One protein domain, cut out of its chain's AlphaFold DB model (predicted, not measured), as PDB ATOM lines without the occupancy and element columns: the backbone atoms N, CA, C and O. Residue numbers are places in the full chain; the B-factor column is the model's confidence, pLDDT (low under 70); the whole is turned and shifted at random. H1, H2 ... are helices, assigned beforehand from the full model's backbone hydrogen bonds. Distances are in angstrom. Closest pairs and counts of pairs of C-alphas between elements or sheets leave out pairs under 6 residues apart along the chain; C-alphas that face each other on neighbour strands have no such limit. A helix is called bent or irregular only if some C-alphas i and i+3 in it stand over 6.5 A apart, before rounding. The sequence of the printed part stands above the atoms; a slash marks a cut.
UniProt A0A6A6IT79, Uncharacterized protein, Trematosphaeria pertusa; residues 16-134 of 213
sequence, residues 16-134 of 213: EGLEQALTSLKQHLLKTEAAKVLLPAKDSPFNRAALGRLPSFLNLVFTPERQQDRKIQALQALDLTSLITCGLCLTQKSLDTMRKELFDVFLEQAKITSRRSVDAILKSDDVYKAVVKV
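What this domain is: This is residues 16 to 134 of the 213 residues of an uncharacterized protein of Trematosphaeria pertusa (UniProt A0A6A6IT79). Picture a compact body of crossed helices with one long helix, H1, reaching out of it like a handle; its residues 16 to 26 stick out free. In the middle of the body is H4, with H2, H6 and the last part of H1 packed on it; H7 runs side by side with H2, and H3 and H5 complete the body. There are 119 residues with seven named helices, H1 to H7 in chain order, and no named strand; the class is all helix. The whole is compact, with a radius of gyration of the C-alphas of 15.1 A, and its C-alphas span 53 by 33 by 21 A, the handle making the length.

How they stand to each other: Start with H1, residues 16 to 41: its residues 37 to 41 alone touch H4, residues 80 to 89, about perpendicular at 89 degrees, and the closest C-alphas are those of Pro 40 and Cys 89, 5.5 A apart. Residues 30 to 41 of H1 alone touch H6, residues 100 to 122, at a steep tilt of 41 degrees, the same way; look at C-alphas 34 and 106, the closest, 4.8 A apart. Next comes H2, residues 48 to 61, which touches H4 at a steep tilt of 58 degrees, opposite ways, closest at C-alphas 50 and 88, 4.6 A. With residue 61 alone H2 only just touches H3, residues 70 to 76, with 3 pairs of C-alphas within 8 A, the closest those of Val 61 and Ile 72, 5.7 A. H4 touches H6 at 71 degrees, only just about perpendicular, closest at C-alphas 82 and 114, 5.0 A. H5, residues 92 to 97, is close to H2 but not clearly touching, with C-alphas 57 and 92 closest at 6.7 A. Last, H7, residues 125 to 132, touches H2 at a shallow tilt of 23 degrees, the same way, closest at C-alphas 55 and 130, 5.7 A. Every O i to N i+4 pair is within hydrogen-bond range in H3, H4, H5 and H7; in H1 it is 20 of 22, in H2 8 of 10 and in H6 16 of 19.

Where its parts are: Find C-alpha 16 at (185.915, 136.355, 143.105); from there H1 runs 38.5 A to C-alpha 41. H2 measures 20.5 A, H4 14.3 A and H6 29.7 A, with a kink of 63 degrees near residue 116. H1, H2 and H6 are irregular, H2 only just: C-alphas 37 and 40 are 7.4 A apart, 52 and 55 6.8 A, 116 and 119 7.6 A. H7 ends at C-alpha 132, (141.350, 133.400, 171.538).

The domain as a whole: Look from C-alpha 16 to C-alpha 133, the two farthest apart, 53.4 A. The printed part has no cut and no long link. Its mean pLDDT is 87.9, and no printed residue is under 70.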
ATOM      1  N   GLU A  16     186.260 136.321 141.676       85.19
ATOM      2  CA  GLU A  16     185.915 136.355 143.105       85.19
ATOM      3  C   GLU A  16     184.943 137.500 143.442       85.19
ATOM      4  O   GLU A  16     183.959 137.307 144.159       85.19
ATOM      5  N   GLY A  17     185.177 138.695 142.885       83.38
ATOM      6  CA  GLY A  17     184.299 139.851 143.070       83.38
ATOM      7  C   GLY A  17     182.918 139.643 142.446       83.38
ATOM      8  O   GLY A  17     181.907 140.039 143.030       83.38
ATOM      9  N   LEU A  18     182.859 138.967 141.295       84.25
ATOM     10  CA  LEU A  18     181.609 138.597 140.635       84.25
ATOM     11  C   LEU A  18     180.810 137.582 141.466       84.25
ATOM     12  O   LEU A  18     179.607 137.763 141.661       84.25
ATOM     13  N   GLU A  19     181.457 136.545 142.000       86.50
ATOM     14  CA  GLU A  19     180.797 135.557 142.866       86.50
ATOM     15  C   GLU A  19     180.241 136.189 144.149       86.50
ATOM     16  O   GLU A  19     179.099 135.914 144.547       86.50
ATOM     17  N   GLN A  20     181.007 137.086 144.773       87.19
ATOM     18  CA  GLN A  20     180.559 137.824 145.951       87.19
ATOM     19  C   GLN A  20     179.359 138.724 145.625       87.19
ATOM     20  O   GLN A  20     178.364 138.718 146.361       87.19
ATOM     21  N   ALA A  21     179.412 139.455 144.508       86.50
ATOM     22  CA  ALA A  21     178.316 140.307 144.053       86.50
ATOM     23  C   ALA A  21     177.044 139.494 143.774       86.50
ATOM     24  O   ALA A  21     175.964 139.849 144.255       86.50
ATOM     25  N   LEU A  22     177.167 138.358 143.082       87.81
ATOM     26  CA  LEU A  22     176.050 137.451 142.809       87.81
ATOM     27  C   LEU A  22     175.433 136.896 144.095       87.81
ATOM     28  O   LEU A  22     174.208 136.826 144.214       87.81
ATOM     29  N   THR A  23     176.260 136.519 145.069       89.19
ATOM     30  CA  THR A  23     175.789 136.008 146.364       89.19
ATOM     31  C   THR A  23     175.029 137.084 147.136       89.19
ATOM     32  O   THR A  23     173.933 136.832 147.644       89.19
ATOM     33  N   SER A  24     175.558 138.308 147.155       88.56
ATOM     34  CA  SER A  24     174.919 139.449 147.813       88.56
ATOM     35  C   SER A  24     173.589 139.818 147.144       88.56
ATOM     36  O   SER A  24     172.576 140.008 147.824       88.56
ATOM     37  N   LEU A  25     173.541 139.811 145.806       90.44
ATOM     38  CA  LEU A  25     172.318 140.066 145.041       90.44
ATOM     39  C   LEU A  25     171.246 139.002 145.315       90.44
ATOM     40  O   LEU A  25     170.088 139.345 145.561       90.44
ATOM     41  N   LYS A  26     171.627 137.717 145.342       92.19
ATOM     42  CA  LYS A  26     170.720 136.616 145.710       92.19
ATOM     43  C   LYS A  26     170.156 136.803 147.119       92.19
ATOM     44  O   LYS A  26     168.951 136.652 147.322       92.19
ATOM     45  N   GLN A  27     170.996 137.177 148.082       91.88
ATOM     46  CA  GLN A  27     170.553 137.422 149.453       91.88
ATOM     47  C   GLN A  27     169.591 138.617 149.541       91.88
ATOM     48  O   GLN A  27     168.591 138.554 150.260       91.88
ATOM     49  N   HIS A  28     169.866 139.696 148.807       91.19
ATOM     50  CA  HIS A  28     168.968 140.847 148.724       91.19
ATOM     51  C   HIS A  28     167.623 140.477 148.106       91.19
ATOM     52  O   HIS A  28     166.588 140.836 148.664       91.19
ATOM     53  N   LEU A  29     167.625 139.695 147.025       93.62
ATOM     54  CA  LEU A  29     166.407 139.199 146.392       93.62
ATOM     55  C   LEU A  29     165.556 138.391 147.380       93.62
ATOM     56  O   LEU A  29     164.367 138.677 147.520       93.62
ATOM     57  N   LEU A  30     166.158 137.465 148.137       94.12
ATOM     58  CA  LEU A  30     165.446 136.697 149.169       94.12
ATOM     59  C   LEU A  30     164.853 137.598 150.262       94.12
ATOM     60  O   LEU A  30     163.703 137.410 150.660       94.12
ATOM     61  N   LYS A  31     165.604 138.603 150.734       92.69
ATOM     62  CA  LYS A  31     165.103 139.574 151.725       92.69
ATOM     63  C   LYS A  31     163.918 140.370 151.181       92.69
ATOM     64  O   LYS A  31     162.939 140.570 151.898       92.69
ATOM     65  N   THR A  32     163.982 140.802 149.924       92.38
ATOM     66  CA  THR A  32     162.892 141.532 149.270       92.38
ATOM     67  C   THR A  32     161.665 140.645 149.058       92.38
ATOM     68  O   THR A  32     160.546 141.099 149.295       92.38
ATOM     69  N   GLU A  33     161.843 139.383 148.660       93.00
ATOM     70  CA  GLU A  33     160.748 138.409 148.567       93.00
ATOM     71  C   GLU A  33     160.085 138.181 149.932       93.00
ATOM     72  O   GLU A  33     158.865 138.296 150.043       93.00
ATOM     73  N   ALA A  34     160.872 137.953 150.986       93.50
ATOM     74  CA  ALA A  34     160.362 137.806 152.348       93.50
ATOM     75  C   ALA A  34     159.588 139.052 152.816       93.50
ATOM     76  O   ALA A  34     158.484 138.936 153.352       93.50
ATOM     77  N   ALA A  35     160.122 140.250 152.558       90.31
ATOM     78  CA  ALA A  35     159.469 141.508 152.913       90.31
ATOM     79  C   ALA A  35     158.120 141.694 152.198       90.31
ATOM     80  O   ALA A  35     157.168 142.173 152.813       90.31
ATOM     81  N   LYS A  36     158.006 141.271 150.928       92.19
ATOM     82  CA  LYS A  36     156.728 141.287 150.192       92.19
ATOM     83  C   LYS A  36     155.681 140.389 150.850       92.19
ATOM     84  O   LYS A  36     154.521 140.782 150.941       92.19
ATOM     85  N   VAL A  37     156.081 139.210 151.332       91.88
ATOM     86  CA  VAL A  37     155.170 138.295 152.041       91.88
ATOM     87  C   VAL A  37     154.694 138.903 153.364       91.88
ATOM     88  O   VAL A  37     153.545 138.692 153.740       91.88
ATOM     89  N   LEU A  38     155.540 139.683 154.044       90.81
ATOM     90  CA  LEU A  38     155.254 140.284 155.352       90.81
ATOM     91  C   LEU A  38     154.417 141.572 155.313       90.81
ATOM     92  O   LEU A  38     154.008 142.062 156.368       90.81
ATOM     93  N   LEU A  39     154.125 142.115 154.127       88.06
ATOM     94  CA  LEU A  39     153.321 143.335 153.976       88.06
ATOM     95  C   LEU A  39     152.004 143.326 154.780       88.06
ATOM     96  O   LEU A  39     151.721 144.334 155.426       88.06
ATOM     97  N   PRO A  40     151.228 142.222 154.845       83.75
ATOM     98  CA  PRO A  40     149.964 142.203 155.584       83.75
ATOM     99  C   PRO A  40     150.078 142.465 157.093       83.75
ATOM    100  O   PRO A  40     149.070 142.803 157.708       83.75
ATOM    101  N   ALA A  41     151.260 142.294 157.698       81.81
ATOM    102  CA  ALA A  41     151.493 142.555 159.122       81.81
ATOM    103  C   ALA A  41     152.175 143.906 159.403       81.81
ATOM    104  O   ALA A  41     152.421 144.244 160.565       81.81
ATOM    105  N   LYS A  42     152.506 144.673 158.356       80.38
ATOM    106  CA  LYS A  42     153.152 145.983 158.485       80.38
ATOM    107  C   LYS A  42     152.142 147.107 158.718       80.38
ATOM    108  O   LYS A  42     152.414 148.006 159.508       80.38
ATOM    109  N   ASP A  43     150.995 147.044 158.049       74.69
ATOM    110  CA  ASP A  43     150.040 148.148 158.019       74.69
ATOM    111  C   ASP A  43     148.857 147.871 158.961       74.69
ATOM    112  O   ASP A  43     148.182 146.845 158.862       74.69
ATOM    113  N   SER A  44     148.621 148.798 159.896       73.50
ATOM    114  CA  SER A  44     147.429 148.832 160.749       73.50
ATOM    115  C   SER A  44     146.437 149.856 160.181       73.50
ATOM    116  O   SER A  44     146.869 150.961 159.842       73.50
ATOM    117  N   PRO A  45     145.129 149.546 160.080       82.31
ATOM    118  CA  PRO A  45     144.455 148.346 160.583       82.31
ATOM    119  C   PRO A  45     144.736 147.085 159.752       82.31
ATOM    120  O   PRO A  45     144.843 147.135 158.527       82.31
ATOM    121  N   PHE A  46     144.807 145.932 160.426       86.19
ATOM    122  CA  PHE A  46     145.097 144.654 159.774       86.19
ATOM    123  C   PHE A  46     143.976 144.232 158.818       86.19
ATOM    124  O   PHE A  46     142.786 144.335 159.118       86.19
ATOM    125  N   ASN A  47     144.363 143.687 157.664       87.88
ATOM    126  CA  ASN A  47     143.419 143.214 156.657       87.88
ATOM    127  C   ASN A  47     142.498 142.110 157.226       87.88
ATOM    128  O   ASN A  47     142.964 141.135 157.817       87.88
ATOM    129  N   ARG A  48     141.185 142.201 156.974       88.00
ATOM    130  CA  ARG A  48     140.186 141.204 157.408       88.00
ATOM    131  C   ARG A  48     140.513 139.776 156.952       88.00
ATOM    132  O   ARG A  48     140.289 138.830 157.701       88.00
ATOM    133  N   ALA A  49     141.062 139.609 155.749       88.38
ATOM    134  CA  ALA A  49     141.515 138.314 155.249       88.38
ATOM    135  C   ALA A  49     142.731 137.791 156.034       88.38
ATOM    136  O   ALA A  49     142.806 136.598 156.308       88.38
ATOM    137  N   ALA A  50     143.656 138.664 156.448       89.12
ATOM    138  CA  ALA A  50     144.777 138.286 157.313       89.12
ATOM    139  C   ALA A  50     144.281 137.814 158.690       89.12
ATOM    140  O   ALA A  50     144.641 136.726 159.136       89.12
ATOM    141  N   LEU A  51     143.366 138.572 159.298       89.44
ATOM    142  CA  LEU A  51     142.741 138.226 160.579       89.44
ATOM    143  C   LEU A  51     141.939 136.918 160.514       89.44
ATOM    144  O   LEU A  51     141.966 136.135 161.457       89.44
ATOM    145  N   GLY A  52     141.252 136.654 159.400       88.81
ATOM    146  CA  GLY A  52     140.520 135.402 159.193       88.81
ATOM    147  C   GLY A  52     141.422 134.169 159.065       88.81
ATOM    148  O   GLY A  52     141.000 133.072 159.422       88.81
ATOM    149  N   ARG A  53     142.662 134.339 158.588       89.19
ATOM    150  CA  ARG A  53     143.642 133.247 158.432       89.19
ATOM    151  C   ARG A  53     144.392 132.928 159.718       89.19
ATOM    152  O   ARG A  53     144.767 131.774 159.912       89.19
ATOM    153  N   LEU A  54     144.581 133.921 160.585       90.19
ATOM    154  CA  LEU A  54     145.361 133.784 161.814       90.19
ATOM    155  C   LEU A  54     144.919 132.588 162.688       90.19
ATOM    156  O   LEU A  54     145.785 131.787 163.033       90.19
ATOM    157  N   PRO A  55     143.621 132.362 162.985       88.50
ATOM    158  CA  PRO A  55     143.206 131.211 163.785       88.50
ATOM    159  C   PRO A  55     143.536 129.875 163.110       88.50
ATOM    160  O   PRO A  55     143.987 128.940 163.765       88.50
ATOM    161  N   SER A  56     143.329 129.768 161.793       90.56
ATOM    162  CA  SER A  56     143.645 128.556 161.028       90.56
ATOM    163  C   SER A  56     145.145 128.274 161.016       90.56
ATOM    164  O   SER A  56     145.550 127.127 161.178       90.56
ATOM    165  N   PHE A  57     145.964 129.317 160.869       92.12
ATOM    166  CA  PHE A  57     147.416 129.202 160.920       92.12
ATOM    167  C   PHE A  57     147.909 128.787 162.308       92.12
ATOM    168  O   PHE A  57     148.732 127.887 162.420       92.12
ATOM    169  N   LEU A  58     147.390 129.395 163.375       88.56
ATOM    170  CA  LEU A  58     147.776 129.015 164.733       88.56
ATOM    171  C   LEU A  58     147.365 127.570 165.030       88.56
ATOM    172  O   LEU A  58     148.198 126.795 165.486       88.56
ATOM    173  N   ASN A  59     146.139 127.167 164.681       87.81
ATOM    174  CA  ASN A  59     145.732 125.766 164.809       87.81
ATOM    175  C   ASN A  59     146.694 124.835 164.058       87.81
ATOM    176  O   ASN A  59     147.116 123.843 164.639       87.81
ATOM    177  N   LEU A  60     147.099 125.173 162.827       88.50
ATOM    178  CA  LEU A  60     148.080 124.399 162.054       88.50
ATOM    179  C   LEU A  60     149.412 124.228 162.802       88.50
ATOM    180  O   LEU A  60     149.961 123.132 162.821       88.50
ATOM    181  N   VAL A  61     149.926 125.300 163.411       87.19
ATOM    182  CA  VAL A  61     151.201 125.278 164.143       87.19
ATOM    183  C   VAL A  61     151.102 124.450 165.426       87.19
ATOM    184  O   VAL A  61     152.050 123.748 165.763       87.19
ATOM    185  N   PHE A  62     149.961 124.469 166.115       84.50
ATOM    186  CA  PHE A  62     149.728 123.692 167.344       84.50
ATOM    187  C   PHE A  62     149.052 122.333 167.098       84.50
ATOM    188  O   PHE A  62     148.602 121.683 168.039       84.50
ATOM    189  N   THR A  63     148.968 121.893 165.841       82.38
ATOM    190  CA  THR A  63     148.423 120.581 165.472       82.38
ATOM    191  C   THR A  63     149.456 119.489 165.808       82.38
ATOM    192  O   THR A  63     150.555 119.524 165.241       82.38
ATOM    193  N   PRO A  64     149.144 118.517 166.690       75.75
ATOM    194  CA  PRO A  64     150.081 117.463 167.101       75.75
ATOM    195  C   PRO A  64     150.647 116.666 165.920       75.75
ATOM    196  O   PRO A  64     151.837 116.361 165.869       75.75
ATOM    197  N   GLU A  65     149.811 116.392 164.920       80.50
ATOM    198  CA  GLU A  65     150.140 115.572 163.753       80.50
ATOM    199  C   GLU A  65     151.223 116.201 162.865       80.50
ATOM    200  O   GLU A  65     151.864 115.503 162.079       80.50
ATOM    201  N   ARG A  66     151.452 117.518 162.975       80.38
ATOM    202  CA  ARG A  66     152.461 118.245 162.189       80.38
ATOM    203  C   ARG A  66     153.726 118.598 162.969       80.38
ATOM    204  O   ARG A  66     154.601 119.266 162.421       80.38
ATOM    205  N   GLN A  67     153.882 118.114 164.202       78.50
ATOM    206  CA  GLN A  67     155.055 118.417 165.034       78.50
ATOM    207  C   GLN A  67     156.384 117.908 164.458       78.50
ATOM    208  O   GLN A  67     157.439 118.409 164.832       78.50
ATOM    209  N   GLN A  68     156.366 116.937 163.542       78.50
ATOM    210  CA  GLN A  68     157.583 116.441 162.886       78.50
ATOM    211  C   GLN A  68     158.051 117.330 161.718       78.50
ATOM    212  O   GLN A  68     159.170 117.163 161.229       78.50
ATOM    213  N   ASP A  69     157.226 118.279 161.260       90.31
ATOM    214  CA  ASP A  69     157.599 119.195 160.184       90.31
ATOM    215  C   ASP A  69     158.579 120.257 160.705       90.31
ATOM    216  O   ASP A  69     158.267 121.047 161.599       90.31
ATOM    217  N   ARG A  70     159.770 120.315 160.098       92.12
ATOM    218  CA  ARG A  70     160.828 121.272 160.456       92.12
ATOM    219  C   ARG A  70     160.365 122.729 160.394       92.12
ATOM    220  O   ARG A  70     160.811 123.534 161.209       92.12
ATOM    221  N   LYS A  71     159.489 123.090 159.449       93.75
ATOM    222  CA  LYS A  71     158.948 124.456 159.354       93.75
ATOM    223  C   LYS A  71     158.008 124.755 160.514       93.75
ATOM    224  O   LYS A  71     158.036 125.862 161.044       93.75
ATOM    225  N   ILE A  72     157.203 123.776 160.922       92.19
ATOM    226  CA  ILE A  72     156.290 123.913 162.060       92.19
ATOM    227  C   ILE A  72     157.080 124.030 163.363       92.19
ATOM    228  O   ILE A  72     156.817 124.950 164.131       92.19
ATOM    229  N   GLN A  73     158.112 123.208 163.561       88.31
ATOM    230  CA  GLN A  73     159.016 123.322 164.715       88.31
ATOM    231  C   GLN A  73     159.690 124.699 164.783       88.31
ATOM    232  O   GLN A  73     159.728 125.329 165.837       88.31
ATOM    233  N   ALA A  74     160.178 125.208 163.647       89.50
ATOM    234  CA  ALA A  74     160.788 126.533 163.586       89.50
ATOM    235  C   ALA A  74     159.792 127.660 163.917       89.50
ATOM    236  O   ALA A  74     160.172 128.639 164.555       89.50
ATOM    237  N   LEU A  75     158.521 127.521 163.519       89.00
ATOM    238  CA  LEU A  75     157.453 128.456 163.888       89.00
ATOM    239  C   LEU A  75     157.097 128.368 165.377       89.00
ATOM    240  O   LEU A  75     156.880 129.403 165.999       89.00
ATOM    241  N   GLN A  76     157.065 127.166 165.953       86.50
ATOM    242  CA  GLN A  76     156.808 126.952 167.385       86.50
ATOM    243  C   GLN A  76     157.909 127.545 168.275       86.50
ATOM    244  O   GLN A  76     157.628 127.955 169.395       86.50
ATOM    245  N   ALA A  77     159.144 127.625 167.775       85.19
ATOM    246  CA  ALA A  77     160.270 128.233 168.481       85.19
ATOM    247  C   ALA A  77     160.265 129.778 168.464       85.19
ATOM    248  O   ALA A  77     161.147 130.402 169.057       85.19
ATOM    249  N   LEU A  78     159.323 130.415 167.760       80.75
ATOM    250  CA  LEU A  78     159.195 131.872 167.742       80.75
ATOM    251  C   LEU A  78     158.512 132.399 169.006       80.75
ATOM    252  O   LEU A  78     157.657 131.744 169.600       80.75
ATOM    253  N   ASP A  79     158.807 133.652 169.354       82.94
ATOM    254  CA  ASP A  79     157.977 134.396 170.297       82.94
ATOM    255  C   ASP A  79     156.561 134.618 169.734       82.94
ATOM    256  O   ASP A  79     156.337 134.645 168.518       82.94
ATOM    257  N   LEU A  80     155.594 134.816 170.632       83.62
ATOM    258  CA  LEU A  80     154.180 134.915 170.271       83.62
ATOM    259  C   LEU A  80     153.897 136.043 169.265       83.62
ATOM    260  O   LEU A  80     153.094 135.864 168.351       83.62
ATOM    261  N   THR A  81     154.555 137.198 169.394       85.19
ATOM    262  CA  THR A  81     154.332 138.339 168.492       85.19
ATOM    263  C   THR A  81     154.858 138.040 167.090       85.19
ATOM    264  O   THR A  81     154.186 138.340 166.097       85.19
ATOM    265  N   SER A  82     156.022 137.400 166.984       88.75
ATOM    266  CA  SER A  82     156.557 136.903 165.713       88.75
ATOM    267  C   SER A  82     155.667 135.825 165.102       88.75
ATOM    268  O   SER A  82     155.389 135.876 163.904       88.75
ATOM    269  N   LEU A  83     155.136 134.907 165.910       88.56
ATOM    270  CA  LEU A  83     154.212 133.879 165.437       88.56
ATOM    271  C   LEU A  83     152.897 134.476 164.908       88.56
ATOM    272  O   LEU A  83     152.423 134.080 163.841       88.56
ATOM    273  N   ILE A  84     152.332 135.468 165.603       89.19
ATOM    274  CA  ILE A  84     151.149 136.210 165.142       89.19
ATOM    275  C   ILE A  84     151.460 136.951 163.837       89.19
ATOM    276  O   ILE A  84     150.678 136.879 162.890       89.19
ATOM    277  N   THR A  85     152.622 137.604 163.749       92.69
ATOM    278  CA  THR A  85     153.089 138.283 162.528       92.69
ATOM    279  C   THR A  85     153.143 137.308 161.348       92.69
ATOM    280  O   THR A  85     152.607 137.600 160.276       92.69
ATOM    281  N   CYS A  86     153.700 136.113 161.560       93.75
ATOM    282  CA  CYS A  86     153.690 135.033 160.575       93.75
ATOM    283  C   CYS A  86     152.260 134.628 160.191       93.75
ATOM    284  O   CYS A  86     151.963 134.545 159.003       93.75
ATOM    285  N   GLY A  87     151.363 134.433 161.161       93.06
ATOM    286  CA  GLY A  87     149.985 133.998 160.909       93.06
ATOM    287  C   GLY A  87     149.092 135.023 160.206       93.06
ATOM    288  O   GLY A  87     148.159 134.643 159.500       93.06
ATOM    289  N   LEU A  88     149.398 136.316 160.327       92.38
ATOM    290  CA  LEU A  88     148.740 137.367 159.544       92.38
ATOM    291  C   LEU A  88     149.153 137.319 158.061       92.38
ATOM    292  O   LEU A  88     148.364 137.653 157.168       92.38
ATOM    293  N   CYS A  89     150.377 136.872 157.784       93.38
ATOM    294  CA  CYS A  89     150.980 136.918 156.453       93.38
ATOM    295  C   CYS A  89     150.841 135.600 155.687       93.38
ATOM    296  O   CYS A  89     150.560 135.600 154.486       93.38
ATOM    297  N   LEU A  90     151.027 134.479 156.378       94.00
ATOM    298  CA  LEU A  90     151.127 133.162 155.775       94.00
ATOM    299  C   LEU A  90     149.773 132.467 155.658       94.00
ATOM    300  O   LEU A  90     148.874 132.575 156.486       94.00
ATOM    301  N   THR A  91     149.673 131.679 154.600       90.81
ATOM    302  CA  THR A  91     148.671 130.627 154.431       90.81
ATOM    303  C   THR A  91     149.356 129.275 154.603       90.81
ATOM    304  O   THR A  91     150.569 129.162 154.415       90.81
ATOM    305  N   GLN A  92     148.585 128.226 154.878       91.12
ATOM    306  CA  GLN A  92     149.113 126.859 154.883       91.12
ATOM    307  C   GLN A  92     149.785 126.513 153.546       91.12
ATOM    308  O   GLN A  92     150.930 126.078 153.526       91.12
ATOM    309  N   LYS A  93     149.127 126.830 152.421       92.06
ATOM    310  CA  LYS A  93     149.678 126.597 151.079       92.06
ATOM    311  C   LYS A  93     151.020 127.302 150.879       92.06
ATOM    312  O   LYS A  93     151.960 126.681 150.403       92.06
ATOM    313  N   SER A  94     151.120 128.583 151.247       92.69
ATOM    314  CA  SER A  94     152.377 129.325 151.098       92.69
ATOM    315  C   SER A  94     153.476 128.768 151.991       92.69
ATOM    316  O   SER A  94     154.621 128.745 151.560       92.69
ATOM    317  N   LEU A  95     153.144 128.314 153.205       93.50
ATOM    318  CA  LEU A  95     154.107 127.678 154.101       93.50
ATOM    319  C   LEU A  95     154.634 126.373 153.493       93.50
ATOM    320  O   LEU A  95     155.849 126.195 153.407       93.50
ATOM    321  N   ASP A  96     153.738 125.511 153.006       92.25
ATOM    322  CA  ASP A  96     154.084 124.215 152.417       92.25
ATOM    323  C   ASP A  96     154.991 124.400 151.181       92.25
ATOM    324  O   ASP A  96     156.046 123.770 151.084       92.25
ATOM    325  N   THR A  97     154.664 125.346 150.287       94.50
ATOM    326  CA  THR A  97     155.419 125.578 149.039       94.50
ATOM    327  C   THR A  97     156.679 126.434 149.198       94.50
ATOM    328  O   THR A  97     157.465 126.537 148.257       94.50
ATOM    329  N   MET A  98     156.886 127.098 150.342       94.94
ATOM    330  CA  MET A  98     158.028 128.002 150.526       94.94
ATOM    331  C   MET A  98     159.353 127.234 150.506       94.94
ATOM    332  O   MET A  98     159.526 126.248 151.225       94.94
ATOM    333  N   ARG A  99     160.318 127.697 149.708       95.00
ATOM    334  CA  ARG A  99     161.678 127.133 149.702       95.00
ATOM    335  C   ARG A  99     162.353 127.375 151.052       95.00
ATOM    336  O   ARG A  99     162.130 128.419 151.658       95.00
ATOM    337  N   LYS A 100     163.210 126.446 151.486       94.75
ATOM    338  CA  LYS A 100     163.910 126.529 152.780       94.75
ATOM    339  C   LYS A 100     164.663 127.854 152.955       94.75
ATOM    340  O   LYS A 100     164.452 128.537 153.941       94.75
ATOM    341  N   GLU A 101     165.453 128.252 151.959       94.31
ATOM    342  CA  GLU A 101     166.238 129.498 151.994       94.31
ATOM    343  C   GLU A 101     165.363 130.742 152.197       94.31
ATOM    344  O   GLU A 101     165.684 131.621 152.993       94.31
ATOM    345  N   LEU A 102     164.226 130.803 151.496       95.38
ATOM    346  CA  LEU A 102     163.277 131.900 151.641       95.38
ATOM    347  C   LEU A 102     162.589 131.860 153.007       95.38
ATOM    348  O   LEU A 102     162.363 132.909 153.597       95.38
ATOM    349  N   PHE A 103     162.274 130.667 153.512       96.62
ATOM    350  CA  PHE A 103     161.657 130.489 154.820       96.62
ATOM    351  C   PHE A 103     162.580 130.947 155.955       96.62
ATOM    352  O   PHE A 103     162.140 131.701 156.818       96.62
ATOM    353  N   ASP A 104     163.862 130.584 155.908       95.50
ATOM    354  CA  ASP A 104     164.847 130.998 156.912       95.50
ATOM    355  C   ASP A 104     164.980 132.534 156.945       95.50
ATOM    356  O   ASP A 104     164.899 133.160 158.004       95.50
ATOM    357  N   VAL A 105     165.078 133.173 155.770       95.81
ATOM    358  CA  VAL A 105     165.104 134.643 155.662       95.81
ATOM    359  C   VAL A 105     163.775 135.266 156.100       95.81
ATOM    360  O   VAL A 105     163.770 136.317 156.744       95.81
ATOM    361  N   PHE A 106     162.647 134.631 155.780       96.50
ATOM    362  CA  PHE A 106     161.320 135.076 156.189       96.50
ATOM    363  C   PHE A 106     161.172 135.093 157.710       96.50
ATOM    364  O   PHE A 106     160.691 136.092 158.237       96.50
ATOM    365  N   LEU A 107     161.616 134.051 158.418       96.12
ATOM    366  CA  LEU A 107     161.546 134.002 159.880       96.12
ATOM    367  C   LEU A 107     162.347 135.137 160.525       96.12
ATOM    368  O   LEU A 107     161.855 135.803 161.437       96.12
ATOM    369  N   GLU A 108     163.548 135.411 160.018       94.25
ATOM    370  CA  GLU A 108     164.358 136.530 160.507       94.25
ATOM    371  C   GLU A 108     163.687 137.884 160.238       94.25
ATOM    372  O   GLU A 108     163.614 138.740 161.124       94.25
ATOM    373  N   GLN A 109     163.109 138.077 159.050       93.75
ATOM    374  CA  GLN A 109     162.350 139.295 158.754       93.75
ATOM    375  C   GLN A 109     161.055 139.400 159.571       93.75
ATOM    376  O   GLN A 109     160.662 140.508 159.946       93.75
ATOM    377  N   ALA A 110     160.410 138.280 159.900       93.56
ATOM    378  CA  ALA A 110     159.215 138.250 160.733       93.56
ATOM    379  C   ALA A 110     159.527 138.711 162.162       93.56
ATOM    380  O   ALA A 110     158.785 139.534 162.688       93.56
ATOM    381  N   LYS A 111     160.663 138.292 162.742       92.00
ATOM    382  CA  LYS A 111     161.144 138.778 164.052       92.00
ATOM    383  C   LYS A 111     161.437 140.279 164.056       92.00
ATOM    384  O   LYS A 111     161.185 140.979 165.034       92.00
ATOM    385  N   ILE A 112     162.000 140.801 162.968       90.12
ATOM    386  CA  ILE A 112     162.259 142.244 162.843       90.12
ATOM    387  C   ILE A 112     160.938 143.009 162.708       90.12
ATOM    388  O   ILE A 112     160.758 144.059 163.326       90.12
ATOM    389  N   THR A 113     160.011 142.482 161.908       89.81
ATOM    390  CA  THR A 113     158.698 143.092 161.665       89.81
ATOM    391  C   THR A 113     157.838 143.064 162.924       89.81
ATOM    392  O   THR A 113     157.239 144.078 163.266       89.81
ATOM    393  N   SER A 114     157.846 141.962 163.675       87.69
ATOM    394  CA  SER A 114     157.065 141.807 164.904       87.69
ATOM    395  C   SER A 114     157.445 142.834 165.964       87.69
ATOM    396  O   SER A 114     156.561 143.442 166.559       87.69
ATOM    397  N   ARG A 115     158.742 143.132 166.127       85.94
ATOM    398  CA  ARG A 115     159.225 144.197 167.027       85.94
ATOM    399  C   ARG A 115     158.686 145.577 166.660       85.94
ATOM    400  O   ARG A 115     158.467 146.395 167.543       85.94
ATOM    401  N   ARG A 116     158.488 145.846 165.367       84.56
ATOM    402  CA  ARG A 116     157.939 147.124 164.881       84.56
ATOM    403  C   ARG A 116     156.418 147.174 164.997       84.56
ATOM    404  O   ARG A 116     155.867 148.241 165.238       84.56
ATOM    405  N   SER A 117     155.760 146.028 164.848       82.81
ATOM    406  CA  SER A 117     154.301 145.906 164.875       82.81
ATOM    407  C   SER A 117     153.740 145.531 166.252       82.81
ATOM    408  O   SER A 117     152.523 145.422 166.385       82.81
ATOM    409  N   VAL A 118     154.581 145.344 167.280       83.50
ATOM    410  CA  VAL A 118     154.169 144.832 168.600       83.50
ATOM    411  C   VAL A 118     153.064 145.675 169.230       83.50
ATOM    412  O   VAL A 118     152.035 145.134 169.624       83.50
ATOM    413  N   ASP A 119     153.206 147.000 169.228       78.00
ATOM    414  CA  ASP A 119     152.210 147.902 169.810       78.00
ATOM    415  C   ASP A 119     150.878 147.853 169.057       78.00
ATOM    416  O   ASP A 119     149.814 147.922 169.672       78.00
ATOM    417  N   ALA A 120     150.926 147.722 167.728       82.06
ATOM    418  CA  ALA A 120     149.733 147.612 166.896       82.06
ATOM    419  C   ALA A 120     149.023 146.267 167.106       82.06
ATOM    420  O   ALA A 120     147.797 146.225 167.179       82.06
ATOM    421  N   ILE A 121     149.789 145.180 167.243       82.56
ATOM    422  CA  ILE A 121     149.280 143.833 167.522       82.56
ATOM    423  C   ILE A 121     148.621 143.788 168.904       82.56
ATOM    424  O   ILE A 121     147.482 143.341 169.017       82.56
ATOM    425  N   LEU A 122     149.299 144.285 169.944       80.00
ATOM    426  CA  LEU A 122     148.813 144.223 171.327       80.00
ATOM    427  C   LEU A 122     147.573 145.088 171.576       80.00
ATOM    428  O   LEU A 122     146.753 144.745 172.421       80.00
ATOM    429  N   LYS A 123     147.422 146.199 170.848       81.25
ATOM    430  CA  LYS A 123     146.253 147.089 170.960       81.25
ATOM    431  C   LYS A 123     145.077 146.664 170.075       81.25
ATOM    432  O   LYS A 123     144.033 147.306 170.120       81.25
ATOM    433  N   SER A 124     145.235 145.636 169.236       82.44
ATOM    434  CA  SER A 124     144.196 145.223 168.293       82.44
ATOM    435  C   SER A 124     143.246 144.193 168.906       82.44
ATOM    436  O   SER A 124     143.565 143.006 169.006       82.44
ATOM    437  N   ASP A 125     142.026 144.634 169.220       84.88
ATOM    438  CA  ASP A 125     140.938 143.759 169.676       84.88
ATOM    439  C   ASP A 125     140.623 142.638 168.678       84.88
ATOM    440  O   ASP A 125     140.238 141.535 169.067       84.88
ATOM    441  N   ASP A 126     140.770 142.898 167.378       86.38
ATOM    442  CA  ASP A 126     140.482 141.911 166.340       86.38
ATOM    443  C   ASP A 126     141.534 140.802 166.296       86.38
ATOM    444  O   ASP A 126     141.184 139.629 166.131       86.38
ATOM    445  N   VAL A 127     142.808 141.152 166.503       84.81
ATOM    446  CA  VAL A 127     143.878 140.160 166.662       84.81
ATOM    447  C   VAL A 127     143.635 139.341 167.925       84.81
ATOM    448  O   VAL A 127     143.649 138.113 167.855       84.81
ATOM    449  N   TYR A 128     143.322 139.992 169.047       84.06
ATOM    450  CA  TYR A 128     142.982 139.303 170.294       84.06
ATOM    451  C   TYR A 128     141.840 138.292 170.100       84.06
ATOM    452  O   TYR A 128     141.990 137.105 170.398       84.06
ATOM    453  N   LYS A 129     140.722 138.723 169.504       83.88
ATOM    454  CA  LYS A 129     139.570 137.854 169.203       83.88
ATOM    455  C   LYS A 129     139.929 136.700 168.270       83.88
ATOM    456  O   LYS A 129     139.320 135.637 168.370       83.88
ATOM    457  N   ALA A 130     140.850 136.898 167.330       81.69
ATOM    458  CA  ALA A 130     141.305 135.839 166.434       81.69
ATOM    459  C   ALA A 130     142.168 134.803 167.173       81.69
ATOM    460  O   ALA A 130     141.965 133.604 166.987       81.69
ATOM    461  N   VAL A 131     143.070 135.248 168.049       81.88
ATOM    462  CA  VAL A 131     143.953 134.373 168.839       81.88
ATOM    463  C   VAL A 131     143.157 133.527 169.840       81.88
ATOM    464  O   VAL A 131     143.365 132.321 169.914       81.88
ATOM    465  N   VAL A 132     142.179 134.114 170.540       77.62
ATOM    466  CA  VAL A 132     141.350 133.400 171.538       77.62
ATOM    467  C   VAL A 132     140.464 132.305 170.917       77.62
ATOM    468  O   VAL A 132     140.044 131.378 171.601       77.62
ATOM    469  N   LYS A 133     140.187 132.354 169.607       74.62
ATOM    470  CA  LYS A 133     139.392 131.319 168.908       74.62
ATOM    471  C   LYS A 133     140.145 130.004 168.672       74.62
ATOM    472  O   LYS A 133     139.547 129.046 168.176       74.62
ATOM    473  N   VAL A 134     141.443 129.957 168.949       77.25
ATOM    474  CA  VAL A 134     142.290 128.776 168.743       77.25
ATOM    475  C   VAL A 134     142.003 127.762 169.855       77.25
ATOM    476  O   VAL A 134     142.130 128.075 171.031       77.25
TER     477      VAL A 134